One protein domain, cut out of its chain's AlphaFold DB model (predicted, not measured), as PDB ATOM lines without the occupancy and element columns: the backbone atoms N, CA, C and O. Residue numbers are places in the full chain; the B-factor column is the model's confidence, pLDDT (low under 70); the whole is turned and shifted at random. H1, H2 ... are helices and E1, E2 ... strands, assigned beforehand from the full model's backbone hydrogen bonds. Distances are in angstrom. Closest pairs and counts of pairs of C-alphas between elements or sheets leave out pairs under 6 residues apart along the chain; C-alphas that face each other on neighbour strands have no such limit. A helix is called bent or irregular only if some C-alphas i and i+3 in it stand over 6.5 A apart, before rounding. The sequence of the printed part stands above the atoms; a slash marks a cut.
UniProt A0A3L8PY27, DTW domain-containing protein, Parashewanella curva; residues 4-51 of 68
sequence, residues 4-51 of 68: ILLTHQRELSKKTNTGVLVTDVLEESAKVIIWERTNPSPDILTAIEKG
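What this domain is: This is residues 4 to 51 of the 68 residues of the protein "DTW domain-containing protein" of Parashewanella curva (UniProt A0A3L8PY27). A small ribbon of two parallel strands, E1 and E2, has helix H1 packed over one face, and the short helix H2 is held well away on the side of the other face, with residues 45 to 51 sticking out. Along the chain H1 comes between the two strands, and it runs back over the ribbon from the far end of E1 toward the end where E2 begins. The printed part has 48 residues, with two named helices and two named strands in the order E1, H1, E2, H2 along the chain, and its class is mixed, helices and strands. It is only just loose, close to compact, with a radius of gyration of the C-alphas of 11.6 A, and flat, spanning 31 by 24 by 11 A.

How they stand to each other: Strands E1, residues 4 to 8, and E2, residues 30 to 35, are parallel neighbours at 34 degrees. N 5 and O 31 are within hydrogen-bond range at 2.9 A, as are N 33 and O 5 at 2.9 A. With H1, residues 18 to 29, they form a strand-helix-strand unit, two parallel strands joined through a helix, whose crossover is right-handed. The closest C-alphas of H1 and E2 are those of Thr 23 and Ala 30, 5.4 A apart; those of E1 and H1 are Leu 5 and Gly 19, 6.1 A apart. H2, residues 42 to 49, is apart from E1 and from H1. Every O i to N i+4 pair is within hydrogen-bond range in H2, and 6 of 8 in H1.

Where its parts are: E1 begins at C-alpha 4 (24.682, 74.633, -6.683) and measures 12.9 A. H1 measures 14.5 A and is irregular, with C-alphas 25 and 28 lying 9.4 A apart. E2 measures 15.2 A, and H2 measures 10.5 A, ending at C-alpha 49 (14.477, 72.270, -18.007).

The domain as a whole: The C-alphas farthest apart, of Lys 15 and Lys 50, are 32.8 A apart. The printed part has no cut. The link from H1 to E2 is tight, and those from E1 to H1 and E2 to H2 are short. The mean pLDDT of the printed part is 88.4, and no printed residue is under 70.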
ATOM      1  N   ILE A   4      24.350  73.394  -5.977       91.31
ATOM      2  CA  ILE A   4      24.682  74.633  -6.683       91.31
ATOM      3  C   ILE A   4      24.410  75.807  -5.747       91.31
ATOM      4  O   ILE A   4      23.284  75.999  -5.292       91.31
ATOM      5  N   LEU A   5      25.443  76.600  -5.474       91.06
ATOM      6  CA  LEU A   5      25.371  77.779  -4.614       91.06
ATOM      7  C   LEU A   5      25.395  79.039  -5.473       91.06
ATOM      8  O   LEU A   5      26.423  79.394  -6.052       91.06
ATOM      9  N   LEU A   6      24.257  79.725  -5.534       91.12
ATOM     10  CA  LEU A   6      24.133  81.010  -6.211       91.12
ATOM     11  C   LEU A   6      24.731  82.111  -5.336       91.12
ATOM     12  O   LEU A   6      24.151  82.486  -4.319       91.12
ATOM     13  N   THR A   7      25.889  82.634  -5.734       89.44
ATOM     14  CA  THR A   7      26.602  83.666  -4.972       89.44
ATOM     15  C   THR A   7      26.729  84.934  -5.799       89.44
ATOM     16  O   THR A   7      27.157  84.907  -6.949       89.44
ATOM     17  N   HIS A   8      26.361  86.075  -5.222       87.19
ATOM     18  CA  HIS A   8      26.544  87.360  -5.889       87.19
ATOM     19  C   HIS A   8      28.043  87.655  -6.081       87.19
ATOM     20  O   HIS A   8      28.839  87.397  -5.180       87.19
ATOM     21  N   GLN A   9      28.438  88.262  -7.207       86.69
ATOM     22  CA  GLN A   9      29.853  88.498  -7.553       86.69
ATOM     23  C   GLN A   9      30.662  89.181  -6.435       86.69
ATOM     24  O   GLN A   9      31.814  88.842  -6.188       86.69
ATOM     25  N   ARG A  10      30.042  90.131  -5.724       86.12
ATOM     26  CA  ARG A  10      30.674  90.879  -4.618       86.12
ATOM     27  C   ARG A  10      30.966  90.037  -3.372       86.12
ATOM     28  O   ARG A  10      31.775  90.445  -2.549       86.12
ATOM     29  N   GLU A  11      30.300  88.896  -3.220       85.44
ATOM     30  CA  GLU A  11      30.434  88.024  -2.050       85.44
ATOM     31  C   GLU A  11      31.487  86.926  -2.257       85.44
ATOM     32  O   GLU A  11      31.956  86.348  -1.280       85.44
ATOM     33  N   LEU A  12      31.926  86.675  -3.498       82.06
ATOM     34  CA  LEU A  12      32.904  85.627  -3.829       82.06
ATOM     35  C   LEU A  12      34.257  85.820  -3.135       82.06
ATOM     36  O   LEU A  12      34.908  84.845  -2.779       82.06
ATOM     37  N   SER A  13      34.675  87.069  -2.918       81.06
ATOM     38  CA  SER A  13      35.951  87.394  -2.268       81.06
ATOM     39  C   SER A  13      35.911  87.272  -0.742       81.06
ATOM     40  O   SER A  13      36.956  87.340  -0.090       81.06
ATOM     41  N   LYS A  14      34.726  87.096  -0.142       82.69
ATOM     42  CA  LYS A  14      34.595  86.958   1.309       82.69
ATOM     43  C   LYS A  14      34.845  85.517   1.727       82.69
ATOM     44  O   LYS A  14      34.065  84.626   1.410       82.69
ATOM     45  N   LYS A  15      35.873  85.315   2.552       74.75
ATOM     46  CA  LYS A  15      36.187  84.007   3.153       74.75
ATOM     47  C   LYS A  15      35.061  83.440   4.025       74.75
ATOM     48  O   LYS A  15      35.003  82.239   4.228       74.75
ATOM     49  N   THR A  16      34.176  84.292   4.540       78.12
ATOM     50  CA  THR A  16      33.034  83.891   5.375       78.12
ATOM     51  C   THR A  16      31.782  83.562   4.566       78.12
ATOM     52  O   THR A  16      30.721  83.372   5.157       78.12
ATOM     53  N   ASN A  17      31.844  83.582   3.230       83.62
ATOM     54  CA  ASN A  17      30.678  83.236   2.433       83.62
ATOM     55  C   ASN A  17      30.390  81.725   2.559       83.62
ATOM     56  O   ASN A  17      31.294  80.899   2.688       83.62
ATOM     57  N   THR A  18      29.108  81.365   2.520       83.94
ATOM     58  CA  THR A  18      28.674  79.963   2.607       83.94
ATOM     59  C   THR A  18      29.197  79.129   1.438       83.94
ATOM     60  O   THR A  18      29.406  77.933   1.590       83.94
ATOM     61  N   GLY A  19      29.436  79.757   0.283       82.94
ATOM     62  CA  GLY A  19      29.981  79.104  -0.903       82.94
ATOM     63  C   GLY A  19      31.312  78.408  -0.631       82.94
ATOM     64  O   GLY A  19      31.414  77.213  -0.867       82.94
ATOM     65  N   VAL A  20      32.272  79.145  -0.068       83.69
ATOM     66  CA  VAL A  20      33.627  78.696   0.276       83.69
ATOM     67  C   VAL A  20      33.562  77.556   1.284       83.69
ATOM     68  O   VAL A  20      34.111  76.492   1.034       83.69
ATOM     69  N   LEU A  21      32.807  77.730   2.372       86.38
ATOM     70  CA  LEU A  21      32.676  76.693   3.401       86.38
ATOM     71  C   LEU A  21      32.089  75.390   2.848       86.38
ATOM     72  O   LEU A  21      32.524  74.305   3.220       86.38
ATOM     73  N   VAL A  22      31.088  75.480   1.971       88.44
ATOM     74  CA  VAL A  22      30.449  74.288   1.404       88.44
ATOM     75  C   VAL A  22      31.346  73.621   0.363       88.44
ATOM     76  O   VAL A  22      31.415  72.394   0.344       88.44
ATOM     77  N   THR A  23      32.058  74.386  -0.472       88.38
ATOM     78  CA  THR A  23      33.025  73.814  -1.421       88.38
ATOM     79  C   THR A  23      34.225  73.189  -0.725       88.38
ATOM     80  O   THR A  23      34.711  72.172  -1.201       88.38
ATOM     81  N   ASP A  24      34.657  73.728   0.416       88.75
ATOM     82  CA  ASP A  24      35.758  73.158   1.202       88.75
ATOM     83  C   ASP A  24      35.393  71.790   1.809       88.75
ATOM     84  O   ASP A  24      36.270  70.962   2.031       88.75
ATOM     85  N   VAL A  25      34.107  71.537   2.084       90.38
ATOM     86  CA  VAL A  25      33.634  70.279   2.697       90.38
ATOM     87  C   VAL A  25      33.176  69.253   1.660       90.38
ATOM     88  O   VAL A  25      33.352  68.053   1.861       90.38
ATOM     89  N   LEU A  26      32.519  69.701   0.588       90.06
ATOM     90  CA  LEU A  26      31.893  68.822  -0.406       90.06
ATOM     91  C   LEU A  26      32.686  68.701  -1.708       90.06
ATOM     92  O   LEU A  26      32.327  67.863  -2.538       90.06
ATOM     93  N   GLU A  27      33.723  69.520  -1.887       88.88
ATOM     94  CA  GLU A  27      34.628  69.513  -3.037       88.88
ATOM     95  C   GLU A  27      33.855  69.429  -4.367       88.88
ATOM     96  O   GLU A  27      33.056  70.309  -4.688       88.88
ATOM     97  N   GLU A  28      34.025  68.343  -5.126       88.56
ATOM     98  CA  GLU A  28      33.402  68.126  -6.439       88.56
ATOM     99  C   GLU A  28      31.868  68.012  -6.400       88.56
ATOM    100  O   GLU A  28      31.197  68.169  -7.422       88.56
ATOM    101  N   SER A  29      31.287  67.756  -5.224       89.31
ATOM    102  CA  SER A  29      29.833  67.649  -5.047       89.31
ATOM    103  C   SER A  29      29.146  69.010  -4.870       89.31
ATOM    104  O   SER A  29      27.911  69.070  -4.822       89.31
ATOM    105  N   ALA A  30      29.906  70.109  -4.793       91.50
ATOM    106  CA  ALA A  30      29.376  71.462  -4.690       91.50
ATOM    107  C   ALA A  30      30.045  72.424  -5.680       91.50
ATOM    108  O   ALA A  30      31.259  72.442  -5.851       91.50
ATOM    109  N   LYS A  31      29.244  73.284  -6.315       90.75
ATOM    110  CA  LYS A  31      29.738  74.327  -7.222       90.75
ATOM    111  C   LYS A  31      29.152  75.677  -6.842       90.75
ATOM    112  O   LYS A  31      27.936  75.824  -6.709       90.75
ATOM    113  N   VAL A  32      30.015  76.683  -6.737       90.19
ATOM    114  CA  VAL A  32      29.597  78.084  -6.647       90.19
ATOM    115  C   VAL A  32      29.403  78.625  -8.059       90.19
ATOM    116  O   VAL A  32      30.303  78.547  -8.895       90.19
ATOM    117  N   ILE A  33      28.220  79.168  -8.333       91.00
ATOM    118  CA  ILE A  33      27.913  79.860  -9.586       91.00
ATOM    119  C   ILE A  33      27.616  81.320  -9.264       91.00
ATOM    120  O   ILE A  33      26.895  81.631  -8.312       91.00
ATOM    121  N   ILE A  34      28.182  82.218 -10.071       91.06
ATOM    122  CA  ILE A  34      27.915  83.647  -9.951       91.06
ATOM    123  C   ILE A  34      26.453  83.895 -10.309       91.06
ATOM    124  O   ILE A  34      25.993  83.544 -11.393       91.06
ATOM    125  N   TRP A  35      25.717  84.502  -9.386       90.06
ATOM    126  CA  TRP A  35      24.364  84.947  -9.661       90.06
ATOM    127  C   TRP A  35      24.403  86.288 -10.393       90.06
ATOM    128  O   TRP A  35      24.700  87.326  -9.797       90.06
ATOM    129  N   GLU A  36      23.991  86.267 -11.658       89.69
ATOM    130  CA  GLU A  36      23.638  87.451 -12.440       89.69
ATOM    131  C   GLU A  36      22.137  87.461 -12.778       89.69
ATOM    132  O   GLU A  36      21.591  86.476 -13.270       89.69
ATOM    133  N   ARG A  37      21.435  88.570 -12.500       87.31
ATOM    134  CA  ARG A  37      19.985  88.679 -12.772       87.31
ATOM    135  C   ARG A  37      19.662  88.802 -14.262       87.31
ATOM    136  O   ARG A  37      18.621  88.328 -14.693       87.31
ATOM    137  N   THR A  38      20.529  89.466 -15.021       91.25
ATOM    138  CA  THR A  38      20.335  89.761 -16.450       91.25
ATOM    139  C   THR A  38      20.995  88.739 -17.369       91.25
ATOM    140  O   THR A  38      20.672  88.704 -18.550       91.25
ATOM    141  N   ASN A  39      21.912  87.926 -16.843       91.75
ATOM    142  CA  ASN A  39      22.693  86.955 -17.606       91.75
ATOM    143  C   ASN A  39      22.781  85.614 -16.846       91.75
ATOM    144  O   ASN A  39      23.830  85.278 -16.299       91.75
ATOM    145  N   PRO A  40      21.669  84.868 -16.714       90.50
ATOM    146  CA  PRO A  40      21.657  83.615 -15.965       90.50
ATOM    147  C   PRO A  40      22.559  82.555 -16.611       90.50
ATOM    148  O   PRO A  40      22.676  82.471 -17.832       90.50
ATOM    149  N   SER A  41      23.161  81.697 -15.785       90.81
ATOM    150  CA  SER A  41      24.015  80.610 -16.273       90.81
ATOM    151  C   SER A  41      23.212  79.595 -17.107       90.81
ATOM    152  O   SER A  41      22.219  79.057 -16.603       90.81
ATOM    153  N   PRO A  42      23.649  79.271 -18.340       91.75
ATOM    154  CA  PRO A  42      22.956  78.312 -19.201       91.75
ATOM    155  C   PRO A  42      22.918  76.903 -18.595       91.75
ATOM    156  O   PRO A  42      21.900  76.226 -18.708       91.75
ATOM    157  N   ASP A  43      23.963  76.496 -17.863       89.25
ATOM    158  CA  ASP A  43      24.020  75.201 -17.169       89.25
ATOM    159  C   ASP A  43      22.837  75.014 -16.207       89.25
ATOM    160  O   ASP A  43      22.255  73.929 -16.113       89.25
ATOM    161  N   ILE A  44      22.466  76.085 -15.496       90.12
ATOM    162  CA  ILE A  44      21.355  76.076 -14.541       90.12
ATOM    163  C   ILE A  44      20.027  75.990 -15.285       90.12
ATOM    164  O   ILE A  44      19.172  75.194 -14.901       90.12
ATOM    165  N   LEU A  45      19.859  76.773 -16.354       92.19
ATOM    166  CA  LEU A  45      18.641  76.752 -17.164       92.19
ATOM    167  C   LEU A  45      18.397  75.354 -17.741       92.19
ATOM    168  O   LEU A  45      17.326  74.786 -17.542       92.19
ATOM    169  N   THR A  46      19.427  74.737 -18.319       92.69
ATOM    170  CA  THR A  46      19.353  73.361 -18.820       92.69
ATOM    171  C   THR A  46      19.044  72.349 -17.710       92.69
ATOM    172  O   THR A  46      18.341  71.365 -17.942       92.69
ATOM    173  N   ALA A  47      19.560  72.543 -16.492       89.88
ATOM    174  CA  ALA A  47      19.241  71.666 -15.366       89.88
ATOM    175  C   ALA A  47      17.776  71.810 -14.915       89.88
ATOM    176  O   ALA A  47      17.122  70.798 -14.642       89.88
ATOM    177  N   ILE A  48      17.255  73.040 -14.879       91.94
ATOM    178  CA  ILE A  48      15.852  73.338 -14.560       91.94
ATOM    179  C   ILE A  48      14.927  72.714 -15.609       91.94
ATOM    180  O   ILE A  48      13.974  72.032 -15.240       91.94
ATOM    181  N   GLU A  49      15.240  72.864 -16.898       94.38
ATOM    182  CA  GLU A  49      14.477  72.270 -18.007       94.38
ATOM    183  C   GLU A  49      14.396  70.742 -17.916       94.38
ATOM    184  O   GLU A  49      13.371  70.145 -18.236       94.38
ATOM    185  N   LYS A  50      15.451  70.089 -17.411       93.12
ATOM    186  CA  LYS A  50      15.464  68.638 -17.161       93.12
ATOM    187  C   LYS A  50      14.582  68.209 -15.980       93.12
ATOM    188  O   LYS A  50      14.437  67.007 -15.758       93.12
ATOM    189  N   GLY A  51      14.039  69.147 -15.199       89.69
ATOM    190  CA  GLY A  51      13.100  68.885 -14.104       89.69
ATOM    191  C   GLY A  51      13.708  68.204 -12.874       89.69
ATOM    192  O   GLY A  51      12.979  67.661 -12.050       89.69
TER     193      GLY A  51